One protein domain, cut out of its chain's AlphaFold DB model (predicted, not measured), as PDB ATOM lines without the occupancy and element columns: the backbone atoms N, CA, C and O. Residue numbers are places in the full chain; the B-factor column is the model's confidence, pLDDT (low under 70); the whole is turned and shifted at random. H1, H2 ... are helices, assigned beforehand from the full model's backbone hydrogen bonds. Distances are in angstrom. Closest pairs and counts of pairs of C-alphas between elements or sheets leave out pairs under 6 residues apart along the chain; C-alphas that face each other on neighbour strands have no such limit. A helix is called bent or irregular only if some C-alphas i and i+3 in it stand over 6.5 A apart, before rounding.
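What this domain is: This is residues 5 to 57 of the 58 residues of the protein "Guanine nucleotide-binding protein subunit gamma 2" of Dendrobium catenatum (UniProt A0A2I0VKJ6). The model is a wide, open U that lies nearly in one plane, with the longest helix, H1, as one arm, H3 as the other, and H2 in the base between them. No helix touches another, the space between the arms is empty, and no core is formed; loop stretches join the three helices, the longer one between H1 and H2. The printed part has 53 residues with three named helices, in the order H1, H2, H3 along the chain, and no named strand; its class is all helix, with 27 of the 53 residues in the helices. The whole is extended, with a radius of gyration of the C-alphas of 18.3 A, and flat, with spans of 49 by 34 by 8 A along its three main axes.

Where its parts are: H1, the longest helix by residues, is made of residues 5 to 15, Ser 5 to Met 15, and measures 15.6 A from first to last C-alpha. C-alpha 5 stands at (-36.628, -0.369, 8.205) and C-alpha 15 at (-39.696, -13.880, 15.267). H2 is made of the seven residues 32 to 38, Ser 32 to Phe 38, and measures 10.5 A; its first C-alpha, that of Ser 32, is at (-40.693, -40.638, 9.374). H3 is made of the nine residues 47 to 55, Arg 47 to Ala 55, and measures 13.1 A. It ends with C-alpha 55 at (-49.147, -23.883, -17.930). None of the three helices is bent or irregular.

How they stand to each other: H1 touches no helix, and residues 5 to 18, of which 5 to 15 belong to H1, stand free: they have no C-alpha 8 or more residues away along the chain within 10 A. H1 and H2 are apart, with no C-alpha of the one within 8 A of the other. Between them runs a long link of 16 residues, 16 to 31, whose C-alphas lie 6 to 19 A from the mean of all C-alphas. In this link residues 20 to 26 stand free. H2 and H3 are also apart by the same test, and the link between them, of 8 residues, is short but not tight. Residues 28 to 57, of which 32 to 38 belong to H2 and 47 to 55 to H3, stand free as well. H1 and H3 are apart. The y component of the N-to-C direction is -0.88 in H1, 0.41 in H2 and 0.94 in H3. No two of the helices form a hairpin. In H1 every O i to N i+4 pair is within hydrogen-bond range; in H3 4 of 5 such pairs are, and in H2 1 of 3, beside 3 of 4 O i to N i+3 pairs.

The domain as a whole: The two C-alphas farthest apart are those of Val 6 and Ser 44, at 50.6 A. The C-alphas of the first and last printed residues, Ser 5 and Leu 57, are 32.1 A apart. The radius of gyration of the C-alphas is 1.84 times the 9.9 A of a compact globule of 53 residues. The printed part has no cut and runs from residue 5 to residue 57 of a full chain of 58 residues. The link from H1 to H2 is the long one. The mean pLDDT of the printed part is 70.2; it is 91 in H1, 73 in H2 and 57 in H3. The model's confidence is low, under 70, in 28 residues: residue 21, residues 23 to 30 and residues 39 to 57, of which 47 to 55 belong to H3.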
ATOM      1  N   SER A   5     -37.750   0.439   7.722       92.38
ATOM      2  CA  SER A   5     -36.628  -0.369   8.205       92.38
ATOM      3  C   SER A   5     -36.749  -0.708   9.690       92.38
ATOM      4  O   SER A   5     -36.532  -1.856  10.056       92.38
ATOM      5  N   VAL A   6     -37.166   0.252  10.519       94.31
ATOM      6  CA  VAL A   6     -37.312   0.064  11.971       94.31
ATOM      7  C   VAL A   6     -38.450  -0.914  12.265       94.31
ATOM      8  O   VAL A   6     -38.270  -1.885  12.991       94.31
ATOM      9  N   ALA A   7     -39.598  -0.732  11.608       90.38
ATOM     10  CA  ALA A   7     -40.733  -1.641  11.760       90.38
ATOM     11  C   ALA A   7     -40.408  -3.080  11.304       90.38
ATOM     12  O   ALA A   7     -40.883  -4.046  11.897       90.38
ATOM     13  N   CYS A   8     -39.596  -3.240  10.254       92.00
ATOM     14  CA  CYS A   8     -39.137  -4.551   9.797       92.00
ATOM     15  C   CYS A   8     -38.173  -5.217  10.790       92.00
ATOM     16  O   CYS A   8     -38.281  -6.423  11.011       92.00
ATOM     17  N   GLU A   9     -37.250  -4.459  11.387       94.19
ATOM     18  CA  GLU A   9     -36.319  -4.976  12.398       94.19
ATOM     19  C   GLU A   9     -37.053  -5.490  13.638       94.19
ATOM     20  O   GLU A   9     -36.757  -6.592  14.101       94.19
ATOM     21  N   ASP A  10     -38.067  -4.764  14.113       92.44
ATOM     22  CA  ASP A  10     -38.884  -5.182  15.257       92.44
ATOM     23  C   ASP A  10     -39.602  -6.518  14.997       92.44
ATOM     24  O   ASP A  10     -39.627  -7.407  15.854       92.44
ATOM     25  N   ILE A  11     -40.147  -6.697  13.788       90.62
ATOM     26  CA  ILE A  11     -40.803  -7.948  13.382       90.62
ATOM     27  C   ILE A  11     -39.789  -9.095  13.363       90.62
ATOM     28  O   ILE A  11     -40.043 -10.146  13.955       90.62
ATOM     29  N   LEU A  12     -38.629  -8.896  12.733       89.00
ATOM     30  CA  LEU A  12     -37.580  -9.915  12.667       89.00
ATOM     31  C   LEU A  12     -37.075 -10.298  14.061       89.00
ATOM     32  O   LEU A  12     -36.920 -11.485  14.344       89.00
ATOM     33  N   PHE A  13     -36.874  -9.319  14.946       91.50
ATOM     34  CA  PHE A  13     -36.461  -9.563  16.325       91.50
ATOM     35  C   PHE A  13     -37.508 -10.377  17.095       91.50
ATOM     36  O   PHE A  13     -37.150 -11.321  17.795       91.50
ATOM     37  N   SER A  14     -38.798 -10.070  16.915       87.88
ATOM     38  CA  SER A  14     -39.895 -10.800  17.566       87.88
ATOM     39  C   SER A  14     -40.025 -12.257  17.106       87.88
ATOM     40  O   SER A  14     -40.464 -13.113  17.872       87.88
ATOM     41  N   MET A  15     -39.631 -12.545  15.862       84.62
ATOM     42  CA  MET A  15     -39.696 -13.880  15.267       84.62
ATOM     43  C   MET A  15     -38.430 -14.707  15.515       84.62
ATOM     44  O   MET A  15     -38.445 -15.931  15.357       84.62
ATOM     45  N   ASN A  16     -37.326 -14.065  15.897       83.75
ATOM     46  CA  ASN A  16     -36.048 -14.736  16.060       83.75
ATOM     47  C   ASN A  16     -36.086 -15.716  17.247       83.75
ATOM     48  O   ASN A  16     -36.326 -15.328  18.388       83.75
ATOM     49  N   GLY A  17     -35.833 -17.001  16.985       73.19
ATOM     50  CA  GLY A  17     -35.822 -18.055  18.010       73.19
ATOM     51  C   GLY A  17     -37.191 -18.656  18.354       73.19
ATOM     52  O   GLY A  17     -37.248 -19.554  19.196       73.19
ATOM     53  N   LEU A  18     -38.277 -18.223  17.701       80.19
ATOM     54  CA  LEU A  18     -39.568 -18.900  17.812       80.19
ATOM     55  C   LEU A  18     -39.548 -20.202  16.991       80.19
ATOM     56  O   LEU A  18     -39.264 -20.159  15.791       80.19
ATOM     57  N   PRO A  19     -39.845 -21.365  17.600       70.00
ATOM     58  CA  PRO A  19     -39.940 -22.614  16.862       70.00
ATOM     59  C   PRO A  19     -41.210 -22.594  16.005       70.00
ATOM     60  O   PRO A  19     -42.319 -22.756  16.512       70.00
ATOM     61  N   ASP A  20     -41.051 -22.392  14.700       72.12
ATOM     62  CA  ASP A  20     -42.151 -22.485  13.744       72.12
ATOM     63  C   ASP A  20     -42.271 -23.927  13.236       72.12
ATOM     64  O   ASP A  20     -41.410 -24.430  12.514       72.12
ATOM     65  N   ALA A  21     -43.360 -24.596  13.620       63.81
ATOM     66  CA  ALA A  21     -43.651 -25.975  13.237       63.81
ATOM     67  C   ALA A  21     -43.898 -26.160  11.726       63.81
ATOM     68  O   ALA A  21     -43.908 -27.297  11.251       63.81
ATOM     69  N   LEU A  22     -44.120 -25.071  10.983       71.06
ATOM     70  CA  LEU A  22     -44.297 -25.075   9.531       71.06
ATOM     71  C   LEU A  22     -43.005 -24.739   8.777       71.06
ATOM     72  O   LEU A  22     -42.949 -24.963   7.565       71.06
ATOM     73  N   LEU A  23     -41.968 -24.233   9.456       69.69
ATOM     74  CA  LEU A  23     -40.669 -23.997   8.833       69.69
ATOM     75  C   LEU A  23     -39.803 -25.267   8.901       69.69
ATOM     76  O   LEU A  23     -39.702 -25.905   9.948       69.69
ATOM     77  N   PRO A  24     -39.120 -25.640   7.803       59.66
ATOM     78  CA  PRO A  24     -38.377 -26.899   7.682       59.66
ATOM     79  C   PRO A  24     -37.079 -26.966   8.510       59.66
ATOM     80  O   PRO A  24     -36.273 -27.872   8.314       59.66
ATOM     81  N   ILE A  25     -36.862 -26.038   9.445       62.03
ATOM     82  CA  ILE A  25     -35.759 -26.091  10.411       62.03
ATOM     83  C   ILE A  25     -36.334 -26.611  11.723       62.03
ATOM     84  O   ILE A  25     -36.526 -25.892  12.701       62.03
ATOM     85  N   THR A  26     -36.653 -27.897  11.727       54.00
ATOM     86  CA  THR A  26     -37.037 -28.588  12.946       54.00
ATOM     87  C   THR A  26     -35.763 -28.961  13.696       54.00
ATOM     88  O   THR A  26     -34.994 -29.800  13.242       54.00
ATOM     89  N   THR A  27     -35.556 -28.405  14.888       58.41
ATOM     90  CA  THR A  27     -34.593 -28.926  15.877       58.41
ATOM     91  C   THR A  27     -35.055 -30.253  16.506       58.41
ATOM     92  O   THR A  27     -34.480 -30.716  17.489       58.41
ATOM     93  N   GLY A  28     -36.109 -30.867  15.958       60.97
ATOM     94  CA  GLY A  28     -36.670 -32.144  16.383       60.97
ATOM     95  C   GLY A  28     -36.249 -33.301  15.470       60.97
ATOM     96  O   GLY A  28     -35.826 -33.072  14.337       60.97
ATOM     97  N   PRO A  29     -36.362 -34.550  15.951       60.81
ATOM     98  CA  PRO A  29     -36.020 -35.727  15.164       60.81
ATOM     99  C   PRO A  29     -36.876 -35.804  13.898       60.81
ATOM    100  O   PRO A  29     -38.071 -35.503  13.927       60.81
ATOM    101  N   GLU A  30     -36.256 -36.247  12.804       67.94
ATOM    102  CA  GLU A  30     -36.933 -36.529  11.541       67.94
ATOM    103  C   GLU A  30     -38.109 -37.478  11.804       67.94
ATOM    104  O   GLU A  30     -37.940 -38.648  12.158       67.94
ATOM    105  N   ASN A  31     -39.330 -36.958  11.704       71.12
ATOM    106  CA  ASN A  31     -40.515 -37.767  11.919       71.12
ATOM    107  C   ASN A  31     -40.861 -38.479  10.602       71.12
ATOM    108  O   ASN A  31     -41.459 -37.913   9.687       71.12
ATOM    109  N   SER A  32     -40.496 -39.760  10.534       71.81
ATOM    110  CA  SER A  32     -40.693 -40.638   9.374       71.81
ATOM    111  C   SER A  32     -42.155 -40.783   8.931       71.81
ATOM    112  O   SER A  32     -42.423 -41.149   7.786       71.81
ATOM    113  N   ALA A  33     -43.131 -40.451   9.787       74.12
ATOM    114  CA  ALA A  33     -44.537 -40.436   9.397       74.12
ATOM    115  C   ALA A  33     -44.855 -39.309   8.396       74.12
ATOM    116  O   ALA A  33     -45.762 -39.473   7.578       74.12
ATOM    117  N   TRP A  34     -44.109 -38.198   8.407       72.75
ATOM    118  CA  TRP A  34     -44.308 -37.093   7.459       72.75
ATOM    119  C   TRP A  34     -43.949 -37.469   6.031       72.75
ATOM    120  O   TRP A  34     -44.615 -37.000   5.106       72.75
ATOM    121  N   GLU A  35     -42.987 -38.375   5.834       72.19
ATOM    122  CA  GLU A  35     -42.684 -38.880   4.497       72.19
ATOM    123  C   GLU A  35     -43.929 -39.447   3.825       72.19
ATOM    124  O   GLU A  35     -44.105 -39.265   2.629       72.19
ATOM    125  N   ARG A  36     -44.818 -40.118   4.569       74.81
ATOM    126  CA  ARG A  36     -46.057 -40.682   4.017       74.81
ATOM    127  C   ARG A  36     -47.050 -39.600   3.587       74.81
ATOM    128  O   ARG A  36     -47.743 -39.807   2.594       74.81
ATOM    129  N   TRP A  37     -47.132 -38.489   4.320       72.44
ATOM    130  CA  TRP A  37     -48.059 -37.385   4.038       72.44
ATOM    131  C   TRP A  37     -47.581 -36.500   2.886       72.44
ATOM    132  O   TRP A  37     -48.399 -36.065   2.078       72.44
ATOM    133  N   PHE A  38     -46.267 -36.284   2.777       71.31
ATOM    134  CA  PHE A  38     -45.664 -35.477   1.715       71.31
ATOM    135  C   PHE A  38     -45.181 -36.288   0.511       71.31
ATOM    136  O   PHE A  38     -44.736 -35.708  -0.481       71.31
ATOM    137  N   ARG A  39     -45.279 -37.624   0.544       68.88
ATOM    138  CA  ARG A  39     -44.954 -38.440  -0.627       68.88
ATOM    139  C   ARG A  39     -45.890 -38.058  -1.771       68.88
ATOM    140  O   ARG A  39     -47.111 -38.110  -1.598       68.88
ATOM    141  N   PRO A  40     -45.356 -37.774  -2.968       67.81
ATOM    142  CA  PRO A  40     -46.187 -37.589  -4.142       67.81
ATOM    143  C   PRO A  40     -47.082 -38.815  -4.327       67.81
ATOM    144  O   PRO A  40     -46.594 -39.942  -4.477       67.81
ATOM    145  N   VAL A  41     -48.402 -38.615  -4.309       68.88
ATOM    146  CA  VAL A  41     -49.352 -39.694  -4.584       68.88
ATOM    147  C   VAL A  41     -49.102 -40.155  -6.015       68.88
ATOM    148  O   VAL A  41     -49.359 -39.419  -6.970       68.88
ATOM    149  N   ARG A  42     -48.598 -41.384  -6.183       63.12
ATOM    150  CA  ARG A  42     -48.350 -42.019  -7.488       63.12
ATOM    151  C   ARG A  42     -49.669 -42.443  -8.144       63.12
ATOM    152  O   ARG A  42     -49.875 -43.606  -8.461       63.12
ATOM    153  N   SER A  43     -50.584 -41.499  -8.332       64.38
ATOM    154  CA  SER A  43     -51.816 -41.681  -9.092       64.38
ATOM    155  C   SER A  43     -51.596 -41.146 -10.504       64.38
ATOM    156  O   SER A  43     -51.235 -39.984 -10.691       64.38
ATOM    157  N   SER A  44     -51.831 -41.988 -11.513       59.50
ATOM    158  CA  SER A  44     -51.796 -41.581 -12.923       59.50
ATOM    159  C   SER A  44     -52.791 -40.459 -13.236       59.50
ATOM    160  O   SER A  44     -52.529 -39.661 -14.130       59.50
ATOM    161  N   ARG A  45     -53.878 -40.349 -12.458       57.44
ATOM    162  CA  ARG A  45     -54.905 -39.304 -12.582       57.44
ATOM    163  C   ARG A  45     -54.489 -37.951 -11.997       57.44
ATOM    164  O   ARG A  45     -54.945 -36.930 -12.492       57.44
ATOM    165  N   ASN A  46     -53.604 -37.919 -10.997       54.84
ATOM    166  CA  ASN A  46     -53.211 -36.672 -10.320       54.84
ATOM    167  C   ASN A  46     -52.042 -35.933 -10.991       54.84
ATOM    168  O   ASN A  46     -51.778 -34.780 -10.660       54.84
ATOM    169  N   ARG A  47     -51.352 -36.559 -11.956       56.84
ATOM    170  CA  ARG A  47     -50.316 -35.881 -12.757       56.84
ATOM    171  C   ARG A  47     -50.883 -34.763 -13.636       56.84
ATOM    172  O   ARG A  47     -50.197 -33.773 -13.859       56.84
ATOM    173  N   ALA A  48     -52.129 -34.899 -14.090       60.00
ATOM    174  CA  ALA A  48     -52.771 -33.898 -14.939       60.00
ATOM    175  C   ALA A  48     -53.046 -32.581 -14.194       60.00
ATOM    176  O   ALA A  48     -52.939 -31.514 -14.787       60.00
ATOM    177  N   TRP A  49     -53.345 -32.644 -12.891       61.12
ATOM    178  CA  TRP A  49     -53.698 -31.459 -12.104       61.12
ATOM    179  C   TRP A  49     -52.506 -30.513 -11.906       61.12
ATOM    180  O   TRP A  49     -52.630 -29.305 -12.087       61.12
ATOM    181  N   TRP A  50     -51.323 -31.069 -11.614       57.81
ATOM    182  CA  TRP A  50     -50.086 -30.289 -11.488       57.81
ATOM    183  C   TRP A  50     -49.559 -29.790 -12.839       57.81
ATOM    184  O   TRP A  50     -49.032 -28.685 -12.907       57.81
ATOM    185  N   ALA A  51     -49.745 -30.561 -13.916       60.19
ATOM    186  CA  ALA A  51     -49.328 -30.158 -15.259       60.19
ATOM    187  C   ALA A  51     -50.138 -28.966 -15.805       60.19
ATOM    188  O   ALA A  51     -49.571 -28.114 -16.479       60.19
ATOM    189  N   HIS A  52     -51.436 -28.878 -15.492       56.78
ATOM    190  CA  HIS A  52     -52.280 -27.770 -15.958       56.78
ATOM    191  C   HIS A  52     -51.961 -26.450 -15.242       56.78
ATOM    192  O   HIS A  52     -51.862 -25.412 -15.882       56.78
ATOM    193  N   ARG A  53     -51.715 -26.488 -13.925       54.44
ATOM    194  CA  ARG A  53     -51.438 -25.276 -13.133       54.44
ATOM    195  C   ARG A  53     -50.102 -24.607 -13.493       54.44
ATOM    196  O   ARG A  53     -49.973 -23.400 -13.336       54.44
ATOM    197  N   SER A  54     -49.111 -25.364 -13.966       53.41
ATOM    198  CA  SER A  54     -47.834 -24.800 -14.432       53.41
ATOM    199  C   SER A  54     -47.921 -24.155 -15.817       53.41
ATOM    200  O   SER A  54     -47.075 -23.325 -16.131       53.41
ATOM    201  N   ALA A  55     -48.921 -24.510 -16.628       56.81
ATOM    202  CA  ALA A  55     -49.147 -23.883 -17.930       56.81
ATOM    203  C   ALA A  55     -49.795 -22.493 -17.803       56.81
ATOM    204  O   ALA A  55     -49.541 -21.635 -18.637       56.81
ATOM    205  N   ASP A  56     -50.566 -22.253 -16.737       55.25
ATOM    206  CA  ASP A  56     -51.228 -20.963 -16.478       55.25
ATOM    207  C   ASP A  56     -50.274 -19.881 -15.922       55.25
ATOM    208  O   ASP A  56     -50.677 -18.737 -15.721       55.25
ATOM    209  N   LEU A  57     -49.016 -20.237 -15.633       53.53
ATOM    210  CA  LEU A  57     -47.991 -19.347 -15.069       53.53
ATOM    211  C   LEU A  57     -46.849 -19.029 -16.056       53.53
ATOM    212  O   LEU A  57     -45.807 -18.535 -15.625       53.53
TER     213      LEU A  57